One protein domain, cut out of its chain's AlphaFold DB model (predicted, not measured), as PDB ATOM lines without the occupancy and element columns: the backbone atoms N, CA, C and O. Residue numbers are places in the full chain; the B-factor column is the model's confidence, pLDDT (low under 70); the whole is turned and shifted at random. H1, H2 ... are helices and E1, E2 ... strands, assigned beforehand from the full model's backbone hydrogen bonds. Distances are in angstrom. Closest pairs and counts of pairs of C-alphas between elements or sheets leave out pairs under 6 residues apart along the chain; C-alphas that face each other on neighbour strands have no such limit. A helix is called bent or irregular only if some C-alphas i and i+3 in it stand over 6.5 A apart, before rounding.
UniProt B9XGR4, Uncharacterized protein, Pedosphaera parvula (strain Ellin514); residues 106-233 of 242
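What this domain is: This is residues 106 to 233 of the 242 residues of an uncharacterized protein of Pedosphaera parvula (strain Ellin514) (UniProt B9XGR4). One twisted sheet of four strands has a single long helix, H3, packed slantwise over one of its faces, with no named helix over the other face. Strand E2 bends sharply, and helix H2 sits beside its first part at one end of the sheet, with the small helix H1 close to H2 and off the sheet; the loop with H4 and the last stretch, residues 221 to 233, reach away from the sheet. The 128 printed residues hold four named helices and four named strands in the order H1 H2 H3 E1 E2 H4 E3 E4, a mixed class in two layers, H3 on one face of the sheet. The sheet runs E1 E2 E3 E4, antiparallel throughout. The whole is only just compact, close to loose, with a radius of gyration of the C-alphas of 16.7 A and spans of 48 by 33 by 26 A.

Where its parts are: H1, residues 108 to 112, begins at C-alpha 108 (105.925, 155.632, 181.487) and is 6.1 A long. H2, residues 117 to 127, is 15.2 A long, and H3, residues 132 to 145, is 19.9 A. E1, residues 157 to 163, is 17.9 A long. E2, residues 174 to 184, is 26.6 A long and bends by 82 degrees at residue 177. H4, residues 196 to 199, is neither bent nor irregular, but only just: C-alphas 196 and 199 are 6.1 A apart. E3, residues 202 to 208, is 20.0 A long. E4, residues 214 to 220, is 17.4 A long and ends at C-alpha 220 (121.105, 158.399, 199.988).

How they stand to each other: E1 and E2 form a hairpin, with N 159 and O 180 3.0 A apart, within hydrogen-bond range. E2 and E3 are antiparallel at 152 degrees, with N 181 and O 205 at 2.9 A. E3 and E4 form a hairpin, with N 204 and O 218 at 2.9 A. H3 is on the sheet at a height of 8.3 A, over E2 and E3, at 54 degrees to E3 on the local plane; its closest C-alphas to E3 are those of Ala 139 and Ile 205, 6.0 A. H2 stands at the sheet's level, its closest C-alphas to E2 being those of Ala 124 and Pro 177, 5.6 A. H1 and H4 are not on the sheet. In H1, H2 and H3 every O i to N i+4 pair is within hydrogen-bond range; H4 is too short for one.

The domain as a whole: The C-alphas of Lys 171 and Lys 233, the two farthest apart, are 52.5 A from each other. The printed part has no cut. The links H3 to E1 and E2 to H4 are long. The mean pLDDT of the printed part is 80.1; residues 106 to 114, 189 to 199 and 225 to 233 are under 70.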
ATOM      1  N   PRO A 106     107.103 162.758 181.443       51.69
ATOM      2  CA  PRO A 106     105.866 162.119 181.870       51.69
ATOM      3  C   PRO A 106     106.208 160.640 182.011       51.69
ATOM      4  O   PRO A 106     106.735 160.023 181.083       51.69
ATOM      5  N   SER A 107     106.085 160.133 183.231       51.28
ATOM      6  CA  SER A 107     106.479 158.775 183.565       51.28
ATOM      7  C   SER A 107     105.894 157.821 182.528       51.28
ATOM      8  O   SER A 107     104.800 158.047 182.014       51.28
ATOM      9  N   MET A 108     106.572 156.713 182.234       53.31
ATOM     10  CA  MET A 108     105.925 155.632 181.487       53.31
ATOM     11  C   MET A 108     104.592 155.209 182.140       53.31
ATOM     12  O   MET A 108     103.728 154.698 181.447       53.31
ATOM     13  N   SER A 109     104.364 155.533 183.421       46.25
ATOM     14  CA  SER A 109     103.057 155.500 184.094       46.25
ATOM     15  C   SER A 109     101.969 156.342 183.398       46.25
ATOM     16  O   SER A 109     100.876 155.836 183.194       46.25
ATOM     17  N   ALA A 110     102.261 157.566 182.944       49.00
ATOM     18  CA  ALA A 110     101.325 158.390 182.163       49.00
ATOM     19  C   ALA A 110     101.042 157.815 180.758       49.00
ATOM     20  O   ALA A 110     100.009 158.085 180.152       49.00
ATOM     21  N   LEU A 111     101.961 157.005 180.227       51.59
ATOM     22  CA  LEU A 111     101.779 156.237 178.989       51.59
ATOM     23  C   LEU A 111     101.034 154.905 179.227       51.59
ATOM     24  O   LEU A 111     100.420 154.389 178.295       51.59
ATOM     25  N   ILE A 112     101.073 154.366 180.455       54.88
ATOM     26  CA  ILE A 112     100.322 153.177 180.892       54.88
ATOM     27  C   ILE A 112      98.833 153.496 181.072       54.88
ATOM     28  O   ILE A 112      97.998 152.652 180.763       54.88
ATOM     29  N   GLU A 113      98.489 154.711 181.508       57.03
ATOM     30  CA  GLU A 113      97.114 155.090 181.874       57.03
ATOM     31  C   GLU A 113      96.084 155.004 180.731       57.03
ATOM     32  O   GLU A 113      94.892 155.047 181.005       57.03
ATOM     33  N   ASN A 114      96.495 154.824 179.468       60.25
ATOM     34  CA  ASN A 114      95.571 154.798 178.324       60.25
ATOM     35  C   ASN A 114      95.902 153.759 177.233       60.25
ATOM     36  O   ASN A 114      95.423 153.895 176.107       60.25
ATOM     37  N   ARG A 115      96.729 152.736 177.509       70.00
ATOM     38  CA  ARG A 115      97.110 151.726 176.498       70.00
ATOM     39  C   ARG A 115      96.964 150.287 177.002       70.00
ATOM     40  O   ARG A 115      97.272 150.024 178.164       70.00
ATOM     41  N   PRO A 116      96.560 149.330 176.144       76.25
ATOM     42  CA  PRO A 116      96.567 147.914 176.496       76.25
ATOM     43  C   PRO A 116      97.970 147.439 176.897       76.25
ATOM     44  O   PRO A 116      98.956 147.744 176.223       76.25
ATOM     45  N   LEU A 117      98.064 146.621 177.951       72.88
ATOM     46  CA  LEU A 117      99.336 146.061 178.432       72.88
ATOM     47  C   LEU A 117     100.114 145.308 177.341       72.88
ATOM     48  O   LEU A 117     101.339 145.368 177.309       72.88
ATOM     49  N   SER A 118      99.420 144.639 176.417       72.19
ATOM     50  CA  SER A 118     100.032 143.930 175.286       72.19
ATOM     51  C   SER A 118     100.726 144.866 174.288       72.19
ATOM     52  O   SER A 118     101.772 144.517 173.737       72.19
ATOM     53  N   GLU A 119     100.189 146.069 174.078       75.12
ATOM     54  CA  GLU A 119     100.809 147.094 173.236       75.12
ATOM     55  C   GLU A 119     102.071 147.640 173.909       75.12
ATOM     56  O   GLU A 119     103.132 147.693 173.287       75.12
ATOM     57  N   LEU A 120     101.980 147.959 175.202       72.25
ATOM     58  CA  LEU A 120     103.114 148.423 176.006       72.25
ATOM     59  C   LEU A 120     104.236 147.378 176.050       72.25
ATOM     60  O   LEU A 120     105.401 147.726 175.848       72.25
ATOM     61  N   ALA A 121     103.878 146.099 176.207       72.19
ATOM     62  CA  ALA A 121     104.789 144.961 176.124       72.19
ATOM     63  C   ALA A 121     105.534 144.902 174.789       72.19
ATOM     64  O   ALA A 121     106.762 144.799 174.763       72.19
ATOM     65  N   SER A 122     104.805 145.023 173.679       72.06
ATOM     66  CA  SER A 122     105.398 145.000 172.341       72.06
ATOM     67  C   SER A 122     106.323 146.194 172.099       72.06
ATOM     68  O   SER A 122     107.426 146.026 171.578       72.06
ATOM     69  N   VAL A 123     105.902 147.398 172.495       73.44
ATOM     70  CA  VAL A 123     106.683 148.628 172.303       73.44
ATOM     71  C   VAL A 123     107.959 148.595 173.136       73.44
ATOM     72  O   VAL A 123     109.032 148.877 172.609       73.44
ATOM     73  N   ALA A 124     107.891 148.201 174.403       73.06
ATOM     74  CA  ALA A 124     109.077 148.109 175.250       73.06
ATOM     75  C   ALA A 124     110.063 147.039 174.788       73.06
ATOM     76  O   ALA A 124     111.259 147.310 174.739       73.06
ATOM     77  N   ALA A 125     109.582 145.860 174.384       72.56
ATOM     78  CA  ALA A 125     110.454 144.822 173.842       72.56
ATOM     79  C   ALA A 125     111.172 145.288 172.563       72.56
ATOM     80  O   ALA A 125     112.353 145.011 172.388       72.56
ATOM     81  N   LYS A 126     110.485 146.041 171.692       74.81
ATOM     82  CA  LYS A 126     111.065 146.591 170.452       74.81
ATOM     83  C   LYS A 126     112.003 147.775 170.674       74.81
ATOM     84  O   LYS A 126     112.835 148.050 169.818       74.81
ATOM     85  N   THR A 127     111.832 148.506 171.771       78.81
ATOM     86  CA  THR A 127     112.609 149.722 172.060       78.81
ATOM     87  C   THR A 127     113.776 149.472 173.001       78.81
ATOM     88  O   THR A 127     114.609 150.358 173.149       78.81
ATOM     89  N   ASN A 128     113.870 148.296 173.628       85.38
ATOM     90  CA  ASN A 128     114.991 147.973 174.496       85.38
ATOM     91  C   ASN A 128     116.247 147.645 173.673       85.38
ATOM     92  O   ASN A 128     116.378 146.562 173.110       85.38
ATOM     93  N   LEU A 129     117.175 148.595 173.627       88.88
ATOM     94  CA  LEU A 129     118.473 148.488 172.964       88.88
ATOM     95  C   LEU A 129     119.538 147.831 173.852       88.88
ATOM     96  O   LEU A 129     120.653 147.596 173.390       88.88
ATOM     97  N   LEU A 130     119.222 147.564 175.124       92.44
ATOM     98  CA  LEU A 130     120.160 147.016 176.094       92.44
ATOM     99  C   LEU A 130     119.796 145.579 176.471       92.44
ATOM    100  O   LEU A 130     118.644 145.234 176.727       92.44
ATOM    101  N   THR A 131     120.827 144.749 176.567       94.06
ATOM    102  CA  THR A 131     120.800 143.490 177.319       94.06
ATOM    103  C   THR A 131     121.077 143.750 178.799       94.06
ATOM    104  O   THR A 131     121.624 144.794 179.155       94.06
ATOM    105  N   GLU A 132     120.786 142.776 179.663       94.81
ATOM    106  CA  GLU A 132     121.128 142.844 181.090       94.81
ATOM    107  C   GLU A 132     122.622 143.157 181.312       94.81
ATOM    108  O   GLU A 132     122.963 144.092 182.032       94.81
ATOM    109  N   GLU A 133     123.517 142.462 180.606       97.25
ATOM    110  CA  GLU A 133     124.968 142.677 180.693       97.25
ATOM    111  C   GLU A 133     125.381 144.098 180.272       97.25
ATOM    112  O   GLU A 133     126.150 144.773 180.965       97.25
ATOM    113  N   THR A 134     124.863 144.583 179.138       97.56
ATOM    114  CA  THR A 134     125.208 145.923 178.632       97.56
ATOM    115  C   THR A 134     124.633 147.033 179.507       97.56
ATOM    116  O   THR A 134     125.325 148.024 179.753       97.56
ATOM    117  N   ALA A 135     123.422 146.852 180.039       97.19
ATOM    118  CA  ALA A 135     122.811 147.766 180.992       97.19
ATOM    119  C   ALA A 135     123.579 147.801 182.319       97.19
ATOM    120  O   ALA A 135     123.838 148.884 182.843       97.19
ATOM    121  N   PHE A 136     124.015 146.645 182.828       98.19
ATOM    122  CA  PHE A 136     124.826 146.577 184.039       98.19
ATOM    123  C   PHE A 136     126.176 147.277 183.859       98.19
ATOM    124  O   PHE A 136     126.589 148.079 184.700       98.19
ATOM    125  N   ARG A 137     126.847 147.035 182.725       98.12
ATOM    126  CA  ARG A 137     128.101 147.712 182.374       98.12
ATOM    127  C   ARG A 137     127.928 149.231 182.328       98.12
ATOM    128  O   ARG A 137     128.759 149.942 182.887       98.12
ATOM    129  N   LEU A 138     126.847 149.711 181.715       97.50
ATOM    130  CA  LEU A 138     126.531 151.137 181.634       97.50
ATOM    131  C   LEU A 138     126.226 151.742 183.014       97.50
ATOM    132  O   LEU A 138     126.742 152.804 183.355       97.50
ATOM    133  N   ALA A 139     125.446 151.053 183.851       97.88
ATOM    134  CA  ALA A 139     125.185 151.497 185.219       97.88
ATOM    135  C   ALA A 139     126.488 151.603 186.030       97.88
ATOM    136  O   ALA A 139     126.713 152.590 186.732       97.88
ATOM    137  N   LYS A 140     127.393 150.627 185.876       97.75
ATOM    138  CA  LYS A 140     128.717 150.636 186.508       97.75
ATOM    139  C   LYS A 140     129.616 151.765 185.989       97.75
ATOM    140  O   LYS A 140     130.412 152.312 186.752       97.75
ATOM    141  N   GLU A 141     129.503 152.134 184.716       96.94
ATOM    142  CA  GLU A 141     130.184 153.310 184.164       96.94
ATOM    143  C   GLU A 141     129.705 154.592 184.856       96.94
ATOM    144  O   GLU A 141     130.527 155.339 185.385       96.94
ATOM    145  N   TYR A 142     128.389 154.810 184.957       96.44
ATOM    146  CA  TYR A 142     127.832 155.976 185.652       96.44
ATOM    147  C   TYR A 142     128.195 156.027 187.138       96.44
ATOM    148  O   TYR A 142     128.479 157.106 187.663       96.44
ATOM    149  N   PHE A 143     128.250 154.868 187.796       95.12
ATOM    150  CA  PHE A 143     128.720 154.733 189.173       95.12
ATOM    151  C   PHE A 143     130.151 155.262 189.318       95.12
ATOM    152  O   PHE A 143     130.414 156.162 190.120       95.12
ATOM    153  N   LYS A 144     131.065 154.792 188.465       93.94
ATOM    154  CA  LYS A 144     132.460 155.251 188.452       93.94
ATOM    155  C   LYS A 144     132.594 156.722 188.070       93.94
ATOM    156  O   LYS A 144     133.421 157.419 188.647       93.94
ATOM    157  N   LEU A 145     131.772 157.217 187.144       92.81
ATOM    158  CA  LEU A 145     131.774 158.625 186.741       92.81
ATOM    159  C   LEU A 145     131.456 159.564 187.912       92.81
ATOM    160  O   LEU A 145     131.957 160.685 187.925       92.81
ATOM    161  N   GLN A 146     130.692 159.131 188.919       90.19
ATOM    162  CA  GLN A 146     130.465 159.937 190.129       90.19
ATOM    163  C   GLN A 146     131.609 159.840 191.152       90.19
ATOM    164  O   GLN A 146     131.550 160.475 192.201       90.19
ATOM    165  N   GLY A 147     132.656 159.065 190.856       89.62
ATOM    166  CA  GLY A 147     133.783 158.829 191.753       89.62
ATOM    167  C   GLY A 147     133.542 157.721 192.779       89.62
ATOM    168  O   GLY A 147     134.343 157.587 193.700       89.62
ATOM    169  N   HIS A 148     132.470 156.929 192.648       90.25
ATOM    170  CA  HIS A 148     132.232 155.790 193.538       90.25
ATOM    171  C   HIS A 148     133.249 154.665 193.270       90.25
ATOM    172  O   HIS A 148     133.575 154.367 192.117       90.25
ATOM    173  N   LYS A 149     133.735 154.016 194.336       90.62
ATOM    174  CA  LYS A 149     134.736 152.933 194.279       90.62
ATOM    175  C   LYS A 149     134.110 151.601 194.673       90.62
ATOM    176  O   LYS A 149     133.534 151.506 195.752       90.62
ATOM    177  N   ASP A 150     134.261 150.571 193.835       91.38
ATOM    178  CA  ASP A 150     133.685 149.230 194.062       91.38
ATOM    179  C   ASP A 150     134.078 148.654 195.443       91.38
ATOM    180  O   ASP A 150     133.278 147.992 196.101       91.38
ATOM    181  N   GLU A 151     135.292 148.935 195.930       91.56
ATOM    182  CA  GLU A 151     135.778 148.458 197.232       91.56
ATOM    183  C   GLU A 151     134.946 148.935 198.433       91.56
ATOM    184  O   GLU A 151     134.880 148.216 199.430       91.56
ATOM    185  N   ASN A 152     134.238 150.062 198.319       89.94
ATOM    186  CA  ASN A 152     133.441 150.647 199.401       89.94
ATOM    187  C   ASN A 152     132.018 150.069 199.501       89.94
ATOM    188  O   ASN A 152     131.306 150.338 200.472       89.94
ATOM    189  N   PHE A 153     131.592 149.275 198.517       91.88
ATOM    190  CA  PHE A 153     130.215 148.802 198.391       91.88
ATOM    191  C   PHE A 153     130.147 147.281 198.281       91.88
ATOM    192  O   PHE A 153     131.091 146.616 197.845       91.88
ATOM    193  N   HIS A 154     129.022 146.714 198.707       91.44
ATOM    194  CA  HIS A 154     128.675 145.332 198.396       91.44
ATOM    195  C   HIS A 154     128.466 145.153 196.887       91.44
ATOM    196  O   HIS A 154     128.334 146.126 196.138       91.44
ATOM    197  N   ALA A 155     128.440 143.895 196.439       92.31
ATOM    198  CA  ALA A 155     128.038 143.591 195.073       92.31
ATOM    199  C   ALA A 155     126.645 144.194 194.808       92.31
ATOM    200  O   ALA A 155     125.771 144.073 195.673       92.31
ATOM    201  N   PRO A 156     126.444 144.866 193.664       94.12
ATOM    202  CA  PRO A 156     125.194 145.553 193.410       94.12
ATOM    203  C   PRO A 156     124.048 144.572 193.234       94.12
ATOM    204  O   PRO A 156     124.191 143.532 192.588       94.12
ATOM    205  N   PHE A 157     122.886 144.962 193.739       94.62
ATOM    206  CA  PHE A 157     121.639 144.363 193.309       94.62
ATOM    207  C   PHE A 157     121.269 144.952 191.947       94.62
ATOM    208  O   PHE A 157     121.242 146.172 191.784       94.62
ATOM    209  N   PHE A 158     121.014 144.098 190.958       96.12
ATOM    210  CA  PHE A 158     120.706 144.521 189.597       96.12
ATOM    211  C   PHE A 158     119.439 143.842 189.098       96.12
ATOM    212  O   PHE A 158     119.285 142.630 189.237       96.12
ATOM    213  N   LYS A 159     118.526 144.625 188.522       94.50
ATOM    214  CA  LYS A 159     117.284 144.104 187.947       94.50
ATOM    215  C   LYS A 159     116.771 144.968 186.807       94.50
ATOM    216  O   LYS A 159     116.974 146.181 186.770       94.50
ATOM    217  N   GLN A 160     116.007 144.342 185.920       93.38
ATOM    218  CA  GLN A 160     115.087 145.064 185.051       93.38
ATOM    219  C   GLN A 160     113.871 145.522 185.865       93.38
ATOM    220  O   GLN A 160     113.373 144.793 186.724       93.38
ATOM    221  N   ILE A 161     113.384 146.732 185.606       89.12
ATOM    222  CA  ILE A 161     112.186 147.252 186.266       89.12
ATOM    223  C   ILE A 161     110.960 146.568 185.671       89.12
ATOM    224  O   ILE A 161     110.831 146.457 184.452       89.12
ATOM    225  N   THR A 162     110.034 146.144 186.528       87.00
ATOM    226  CA  THR A 162     108.808 145.457 186.115       87.00
ATOM    227  C   THR A 162     107.573 146.092 186.746       87.00
ATOM    228  O   THR A 162     107.634 146.682 187.824       87.00
ATOM    229  N   PHE A 163     106.438 145.965 186.068       81.06
ATOM    230  CA  PHE A 163     105.105 146.137 186.628       81.06
ATOM    231  C   PHE A 163     104.539 144.750 186.941       81.06
ATOM    232  O   PHE A 163     104.689 143.836 186.130       81.06
ATOM    233  N   GLY A 164     103.931 144.587 188.116       78.44
ATOM    234  CA  GLY A 164     103.429 143.296 188.588       78.44
ATOM    235  C   GLY A 164     104.529 142.295 188.973       78.44
ATOM    236  O   GLY A 164     105.730 142.551 188.844       78.44
ATOM    237  N   ASN A 165     104.101 141.131 189.462       82.81
ATOM    238  CA  ASN A 165     104.962 140.001 189.799       82.81
ATOM    239  C   ASN A 165     104.627 138.844 188.852       82.81
ATOM    240  O   ASN A 165     103.495 138.373 188.843       82.81
ATOM    241  N   LYS A 166     105.606 138.379 188.069       85.44
ATOM    242  CA  LYS A 166     105.394 137.352 187.038       85.44
ATOM    243  C   LYS A 166     104.830 136.043 187.592       85.44
ATOM    244  O   LYS A 166     104.069 135.375 186.901       85.44
ATOM    245  N   GLU A 167     105.220 135.676 188.806       87.19
ATOM    246  CA  GLU A 167     104.820 134.421 189.443       87.19
ATOM    247  C   GLU A 167     103.405 134.507 190.018       87.19
ATOM    248  O   GLU A 167     102.650 133.543 189.941       87.19
ATOM    249  N   HIS A 168     103.033 135.669 190.561       85.75
ATOM    250  CA  HIS A 168     101.765 135.857 191.273       85.75
ATOM    251  C   HIS A 168     100.651 136.420 190.379       85.75
ATOM    252  O   HIS A 168      99.479 136.127 190.598       85.75
ATOM    253  N   ASP A 169     101.006 137.215 189.369       83.50
ATOM    254  CA  ASP A 169     100.070 137.828 188.430       83.50
ATOM    255  C   ASP A 169     100.694 137.972 187.028       83.50
ATOM    256  O   ASP A 169     101.056 139.070 186.589       83.50
ATOM    257  N   PRO A 170     100.831 136.858 186.283       82.75
ATOM    258  CA  PRO A 170     101.438 136.875 184.954       82.75
ATOM    259  C   PRO A 170     100.633 137.687 183.930       82.75
ATOM    260  O   PRO A 170     101.193 138.105 182.919       82.75
ATOM    261  N   LYS A 171      99.333 137.916 184.164       78.94
ATOM    262  CA  LYS A 171      98.457 138.663 183.245       78.94
ATOM    263  C   LYS A 171      98.692 140.170 183.319       78.94
ATOM    264  O   LYS A 171      98.516 140.851 182.311       78.94
ATOM    265  N   HIS A 172      99.122 140.665 184.476       77.62
ATOM    266  CA  HIS A 172      99.487 142.067 184.681       77.62
ATOM    267  C   HIS A 172     100.998 142.255 184.864       77.62
ATOM    268  O   HIS A 172     101.438 143.289 185.358       77.62
ATOM    269  N   TYR A 173     101.800 141.272 184.450       83.12
ATOM    270  CA  TYR A 173     103.251 141.384 184.452       83.12
ATOM    271  C   TYR A 173     103.768 142.051 183.177       83.12
ATOM    272  O   TYR A 173     103.408 141.672 182.061       83.12
ATOM    273  N   PHE A 174     104.683 143.001 183.341       81.44
ATOM    274  CA  PHE A 174     105.341 143.672 182.230       81.44
ATOM    275  C   PHE A 174     106.756 144.121 182.606       81.44
ATOM    276  O   PHE A 174     106.965 144.691 183.673       81.44
ATOM    277  N   ALA A 175     107.734 143.885 181.729       86.12
ATOM    278  CA  ALA A 175     109.109 144.336 181.915       86.12
ATOM    279  C   ALA A 175     109.361 145.632 181.138       86.12
ATOM    280  O   ALA A 175     109.226 145.677 179.915       86.12
ATOM    281  N   PHE A 176     109.752 146.683 181.848       86.00
ATOM    282  CA  PHE A 176     110.070 147.962 181.234       86.00
ATOM    283  C   PHE A 176     111.467 147.946 180.608       86.00
ATOM    284  O   PHE A 176     112.349 147.232 181.088       86.00
ATOM    285  N   PRO A 177     111.740 148.792 179.602       89.19
ATOM    286  CA  PRO A 177     113.076 148.946 179.037       89.19
ATOM    287  C   PRO A 177     113.932 149.845 179.947       89.19
ATOM    288  O   PRO A 177     114.506 150.831 179.496       89.19
ATOM    289  N   PHE A 178     113.970 149.551 181.247       90.88
ATOM    290  CA  PHE A 178     114.763 150.257 182.247       90.88
ATOM    291  C   PHE A 178     115.402 149.237 183.175       90.88
ATOM    292  O   PHE A 178     114.754 148.279 183.601       90.88
ATOM    293  N   TYR A 179     116.660 149.478 183.513       95.25
ATOM    294  CA  TYR A 179     117.420 148.636 184.423       95.25
ATOM    295  C   TYR A 179     117.915 149.473 185.582       95.25
ATOM    296  O   TYR A 179     118.302 150.626 185.390       95.25
ATOM    297  N   GLU A 180     117.904 148.891 186.770       96.06
ATOM    298  CA  GLU A 180     118.286 149.545 188.008       96.06
ATOM    299  C   GLU A 180     119.372 148.735 188.703       96.06
ATOM    300  O   GLU A 180     119.243 147.522 188.880       96.06
ATOM    301  N   ALA A 181     120.444 149.427 189.072       97.38
ATOM    302  CA  ALA A 181     121.530 148.913 189.881       97.38
ATOM    303  C   ALA A 181     121.561 149.670 191.211       97.38
ATOM    304  O   ALA A 181     121.531 150.903 191.223       97.38
ATOM    305  N   GLU A 182     121.651 148.935 192.310       95.56
ATOM    306  CA  GLU A 182     121.749 149.469 193.662       95.56
ATOM    307  C   GLU A 182     123.022 148.957 194.338       95.56
ATOM    308  O   GLU A 182     123.224 147.751 194.474       95.56
ATOM    309  N   TRP A 183     123.868 149.880 194.792       94.31
ATOM    310  CA  TRP A 183     125.062 149.595 195.584       94.31
ATOM    311  C   TRP A 183     124.859 150.065 197.019       94.31
ATOM    312  O   TRP A 183     124.727 151.262 197.265       94.31
ATOM    313  N   VAL A 184     124.922 149.138 197.971       91.44
ATOM    314  CA  VAL A 184     124.872 149.435 199.410       91.44
ATOM    315  C   VAL A 184     126.289 149.502 199.975       91.44
ATOM    316  O   VAL A 184     127.129 148.650 199.664       91.44
ATOM    317  N   ARG A 185     126.581 150.514 200.793       89.12
ATOM    318  CA  ARG A 185     127.886 150.668 201.452       89.12
ATOM    319  C   ARG A 185     128.189 149.521 202.410       89.12
ATOM    320  O   ARG A 185     127.317 149.077 203.148       89.12
ATOM    321  N   LYS A 186     129.460 149.119 202.470       86.75
ATOM    322  CA  LYS A 186     129.944 148.097 203.417       86.75
ATOM    323  C   LYS A 186     130.005 148.568 204.866       86.75
ATOM    324  O   LYS A 186     129.914 147.755 205.776       86.75
ATOM    325  N   ASP A 187     130.204 149.865 205.082       80.50
ATOM    326  CA  ASP A 187     130.272 150.477 206.413       80.50
ATOM    327  C   ASP A 187     128.903 150.951 206.924       80.50
ATOM    328  O   ASP A 187     128.820 151.572 207.988       80.50
ATOM    329  N   ALA A 188     127.825 150.631 206.202       72.88
ATOM    330  CA  ALA A 188     126.472 150.839 206.679       72.88
ATOM    331  C   ALA A 188     126.261 150.029 207.970       72.88
ATOM    332  O   ALA A 188     126.222 148.799 207.962       72.88
ATOM    333  N   LYS A 189     126.153 150.722 209.108       63.19
ATOM    334  CA  LYS A 189     125.813 150.083 210.385       63.19
ATOM    335  C   LYS A 189     124.413 149.486 210.274       63.19
ATOM    336  O   LYS A 189     123.542 150.118 209.683       63.19
ATOM    337  N   ASN A 190     124.215 148.305 210.864       53.69
ATOM    338  CA  ASN A 190     122.939 147.587 210.902       53.69
ATOM    339  C   ASN A 190     121.774 148.542 211.200       53.69
ATOM    340  O   ASN A 190     121.549 148.930 212.347       53.69
ATOM    341  N   VAL A 191     121.036 148.916 210.157       55.41
ATOM    342  CA  VAL A 191     119.716 149.525 210.297       55.41
ATOM    343  C   VAL A 191     118.803 148.426 210.873       55.41
ATOM    344  O   VAL A 191     118.995 147.252 210.534       55.41
ATOM    345  N   PRO A 192     117.862 148.737 211.778       51.06
ATOM    346  CA  PRO A 192     116.852 147.779 212.234       51.06
ATOM    347  C   PRO A 192     116.198 147.056 211.042       51.06
ATOM    348  O   PRO A 192     115.959 147.676 210.007       51.06
ATOM    349  N   SER A 193     115.986 145.737 211.127       55.47
ATOM    350  CA  SER A 193     115.616 144.882 209.979       55.47
ATOM    351  C   SER A 193     114.308 145.268 209.282       55.47
ATOM    352  O   SER A 193     114.117 144.952 208.114       55.47
ATOM    353  N   ASP A 194     113.434 145.982 209.980       54.59
ATOM    354  CA  ASP A 194     112.188 146.579 209.496       54.59
ATOM    355  C   ASP A 194     112.388 147.860 208.661       54.59
ATOM    356  O   ASP A 194     111.497 148.254 207.914       54.59
ATOM    357  N   LEU A 195     113.566 148.487 208.734       49.38
ATOM    358  CA  LEU A 195     113.934 149.715 208.013       49.38
ATOM    359  C   LEU A 195     115.120 149.519 207.046       49.38
ATOM    360  O   LEU A 195     115.500 150.458 206.337       49.38
ATOM    361  N   GLN A 196     115.696 148.310 206.990       50.41
ATOM    362  CA  GLN A 196     116.942 148.010 206.269       50.41
ATOM    363  C   GLN A 196     116.914 148.362 204.781       50.41
ATOM    364  O   GLN A 196     117.909 148.852 204.273       50.41
ATOM    365  N   GLN A 197     115.807 148.188 204.062       51.50
ATOM    366  CA  GLN A 197     115.806 148.518 202.628       51.50
ATOM    367  C   GLN A 197     115.683 150.019 202.326       51.50
ATOM    368  O   GLN A 197     116.035 150.440 201.232       51.50
ATOM    369  N   VAL A 198     115.191 150.842 203.259       52.94
ATOM    370  CA  VAL A 198     114.795 152.231 202.947       52.94
ATOM    371  C   VAL A 198     115.842 153.261 203.384       52.94
ATOM    372  O   VAL A 198     115.865 154.367 202.849       52.94
ATOM    373  N   MET A 199     116.720 152.923 204.335       64.88
ATOM    374  CA  MET A 199     117.624 153.905 204.961       64.88
ATOM    375  C   MET A 199     119.114 153.547 204.936       64.88
ATOM    376  O   MET A 199     119.918 154.295 205.494       64.88
ATOM    377  N   LEU A 200     119.509 152.437 204.303       81.94
ATOM    378  CA  LEU A 200     120.930 152.120 204.173       81.94
ATOM    379  C   LEU A 200     121.620 153.114 203.222       81.94
ATOM    380  O   LEU A 200     121.068 153.419 202.165       81.94
ATOM    381  N   PRO A 201     122.833 153.593 203.560       87.69
ATOM    382  CA  PRO A 201     123.642 154.385 202.648       87.69
ATOM    383  C   PRO A 201     123.869 153.647 201.326       87.69
ATOM    384  O   PRO A 201     124.573 152.630 201.279       87.69
ATOM    385  N   ASN A 202     123.262 154.152 200.254       91.31
ATOM    386  CA  ASN A 202     123.265 153.489 198.960       91.31
ATOM    387  C   ASN A 202     123.402 154.468 197.789       91.31
ATOM    388  O   ASN A 202     123.218 155.686 197.905       91.31
ATOM    389  N   VAL A 203     123.760 153.893 196.646       94.19
ATOM    390  CA  VAL A 203     123.740 154.541 195.339       94.19
ATOM    391  C   VAL A 203     122.807 153.748 194.447       94.19
ATOM    392  O   VAL A 203     123.002 152.547 194.278       94.19
ATOM    393  N   VAL A 204     121.837 154.422 193.839       95.75
ATOM    394  CA  VAL A 204     120.924 153.814 192.871       95.75
ATOM    395  C   VAL A 204     121.118 154.480 191.519       95.75
ATOM    396  O   VAL A 204     121.104 155.706 191.400       95.75
ATOM    397  N   ILE A 205     121.293 153.669 190.482       97.19
ATOM    398  CA  ILE A 205     121.450 154.117 189.100       97.19
ATOM    399  C   ILE A 205     120.438 153.393 188.242       97.19
ATOM    400  O   ILE A 205     120.393 152.165 188.228       97.19
ATOM    401  N   ARG A 206     119.671 154.162 187.472       96.25
ATOM    402  CA  ARG A 206     118.779 153.633 186.450       96.25
ATOM    403  C   ARG A 206     119.234 154.059 185.075       96.25
ATOM    404  O   ARG A 206     119.443 155.250 184.820       96.25
ATOM    405  N   VAL A 207     119.309 153.088 184.180       95.06
ATOM    406  CA  VAL A 207     119.631 153.305 182.773       95.06
ATOM    407  C   VAL A 207     118.431 152.986 181.897       95.06
ATOM    408  O   VAL A 207     117.679 152.040 182.146       95.06
ATOM    409  N   SER A 208     118.257 153.792 180.854       90.75
ATOM    410  CA  SER A 208     117.211 153.608 179.859       90.75
ATOM    411  C   SER A 208     117.673 152.653 178.769       90.75
ATOM    412  O   SER A 208     118.604 152.954 178.032       90.75
ATOM    413  N   GLY A 209     116.957 151.548 178.602       89.75
ATOM    414  CA  GLY A 209     117.054 150.666 177.443       89.75
ATOM    415  C   GLY A 209     116.647 151.341 176.133       89.75
ATOM    416  O   GLY A 209     117.121 150.945 175.083       89.75
ATOM    417  N   ILE A 210     115.830 152.397 176.180       87.38
ATOM    418  CA  ILE A 210     115.373 153.125 174.981       87.38
ATOM    419  C   ILE A 210     116.467 154.038 174.429       87.38
ATOM    420  O   ILE A 210     116.669 154.125 173.222       87.38
ATOM    421  N   THR A 211     117.154 154.763 175.312       86.81
ATOM    422  CA  THR A 211     118.108 155.815 174.913       86.81
ATOM    423  C   THR A 211     119.556 155.486 175.247       86.81
ATOM    424  O   THR A 211     120.442 156.243 174.869       86.81
ATOM    425  N   SER A 212     119.808 154.376 175.946       90.50
ATOM    426  CA  SER A 212     121.125 154.011 176.484       90.50
ATOM    427  C   SER A 212     121.764 155.115 177.338       90.50
ATOM    428  O   SER A 212     122.983 155.242 177.382       90.50
ATOM    429  N   ASN A 213     120.935 155.916 178.018       91.38
ATOM    430  CA  ASN A 213     121.362 157.041 178.851       91.38
ATOM    431  C   ASN A 213     120.988 156.838 180.324       91.38
ATOM    432  O   ASN A 213     120.092 156.053 180.659       91.38
ATOM    433  N   LEU A 214     121.634 157.615 181.195       93.88
ATOM    434  CA  LEU A 214     121.241 157.793 182.590       93.88
ATOM    435  C   LEU A 214     119.835 158.400 182.664       93.88
ATOM    436  O   LEU A 214     119.594 159.503 182.173       93.88
ATOM    437  N   GLU A 215     118.915 157.700 183.318       92.00
ATOM    438  CA  GLU A 215     117.554 158.189 183.558       92.00
ATOM    439  C   GLU A 215     117.387 158.686 184.995       92.00
ATOM    440  O   GLU A 215     116.690 159.672 185.255       92.00
ATOM    441  N   TYR A 216     118.033 157.995 185.932       94.38
ATOM    442  CA  TYR A 216     117.945 158.289 187.349       94.38
ATOM    443  C   TYR A 216     119.273 157.990 188.031       94.38
ATOM    444  O   TYR A 216     119.923 156.983 187.756       94.38
ATOM    445  N   TYR A 217     119.636 158.864 188.954       96.25
ATOM    446  CA  TYR A 217     120.732 158.675 189.885       96.25
ATOM    447  C   TYR A 217     120.264 159.127 191.262       96.25
ATOM    448  O   TYR A 217     119.640 160.181 191.386       96.25
ATOM    449  N   SER A 218     120.597 158.378 192.301       94.38
ATOM    450  CA  SER A 218     120.476 158.859 193.667       94.38
ATOM    451  C   SER A 218     121.598 158.342 194.543       94.38
ATOM    452  O   SER A 218     122.173 157.278 194.322       94.38
ATOM    453  N   LYS A 219     121.905 159.158 195.540       90.75
ATOM    454  CA  LYS A 219     122.849 158.923 196.613       90.75
ATOM    455  C   LYS A 219     122.107 159.257 197.902       90.75
ATOM    456  O   LYS A 219     121.731 160.412 198.111       90.75
ATOM    457  N   VAL A 220     121.873 158.257 198.743       85.56
ATOM    458  CA  VAL A 220     121.105 158.399 199.988       85.56
ATOM    459  C   VAL A 220     122.026 158.161 201.173       85.56
ATOM    460  O   VAL A 220     122.818 157.225 201.147       85.56
ATOM    461  N   SER A 221     121.941 159.016 202.197       80.56
ATOM    462  CA  SER A 221     122.672 158.876 203.471       80.56
ATOM    463  C   SER A 221     124.187 158.657 203.325       80.56
ATOM    464  O   SER A 221     124.810 157.972 204.132       80.56
ATOM    465  N   LEU A 222     124.784 159.219 202.272       82.19
ATOM    466  CA  LEU A 222     126.220 159.174 202.012       82.19
ATOM    467  C   LEU A 222     126.817 160.574 202.191       82.19
ATOM    468  O   LEU A 222     126.233 161.548 201.700       82.19
ATOM    469  N   PRO A 223     128.006 160.695 202.800       73.50
ATOM    470  CA  PRO A 223     128.587 161.990 203.117       73.50
ATOM    471  C   PRO A 223     128.949 162.778 201.852       73.50
ATOM    472  O   PRO A 223     129.411 162.221 200.852       73.50
ATOM    473  N   VAL A 224     128.766 164.098 201.887       75.62
ATOM    474  CA  VAL A 224     129.226 165.006 200.825       75.62
ATOM    475  C   VAL A 224     130.753 165.117 200.886       75.62
ATOM    476  O   VAL A 224     131.327 165.312 201.955       75.62
ATOM    477  N   GLY A 225     131.439 164.956 199.754       66.94
ATOM    478  CA  GLY A 225     132.880 165.187 199.608       66.94
ATOM    479  C   GLY A 225     133.824 164.176 200.270       66.94
ATOM    480  O   GLY A 225     135.030 164.270 200.048       66.94
ATOM    481  N   LYS A 226     133.332 163.212 201.065       59.59
ATOM    482  CA  LYS A 226     134.193 162.295 201.846       59.59
ATOM    483  C   LYS A 226     134.603 160.997 201.148       59.59
ATOM    484  O   LYS A 226     135.516 160.343 201.633       59.59
ATOM    485  N   ASP A 227     134.035 160.672 199.991       57.28
ATOM    486  CA  ASP A 227     134.410 159.473 199.220       57.28
ATOM    487  C   ASP A 227     134.720 159.775 197.739       57.28
ATOM    488  O   ASP A 227     134.976 158.859 196.960       57.28
ATOM    489  N   PHE A 228     134.701 161.052 197.334       57.16
ATOM    490  CA  PHE A 228     134.614 161.448 195.925       57.16
ATOM    491  C   PHE A 228     135.769 162.362 195.514       57.16
ATOM    492  O   PHE A 228     135.875 163.507 195.960       57.16
ATOM    493  N   GLU A 229     136.606 161.878 194.592       46.25
ATOM    494  CA  GLU A 229     137.693 162.664 193.983       46.25
ATOM    495  C   GLU A 229     137.163 163.880 193.196       46.25
ATOM    496  O   GLU A 229     137.896 164.843 192.983       46.25
ATOM    497  N   THR A 230     135.876 163.883 192.822       47.59
ATOM    498  CA  THR A 230     135.242 164.937 192.010       47.59
ATOM    499  C   THR A 230     134.474 165.997 192.802       47.59
ATOM    500  O   THR A 230     133.633 166.681 192.215       47.59
ATOM    501  N   SER A 231     134.710 166.158 194.107       47.69
ATOM    502  CA  SER A 231     134.167 167.327 194.810       47.69
ATOM    503  C   SER A 231     134.736 168.596 194.164       47.69
ATOM    504  O   SER A 231     135.952 168.809 194.131       47.69
ATOM    505  N   PHE A 232     133.869 169.425 193.573       46.94
ATOM    506  CA  PHE A 232     134.300 170.698 193.006       46.94
ATOM    507  C   PHE A 232     134.716 171.607 194.160       46.94
ATOM    508  O   PHE A 232     133.879 172.194 194.847       46.94
ATOM    509  N   LYS A 233     136.025 171.695 194.395       49.44
ATOM    510  CA  LYS A 233     136.598 172.612 195.373       49.44
ATOM    511  C   LYS A 233     136.577 174.009 194.774       49.44
ATOM    512  O   LYS A 233     137.197 174.246 193.738       49.44
TER     513      LYS A 233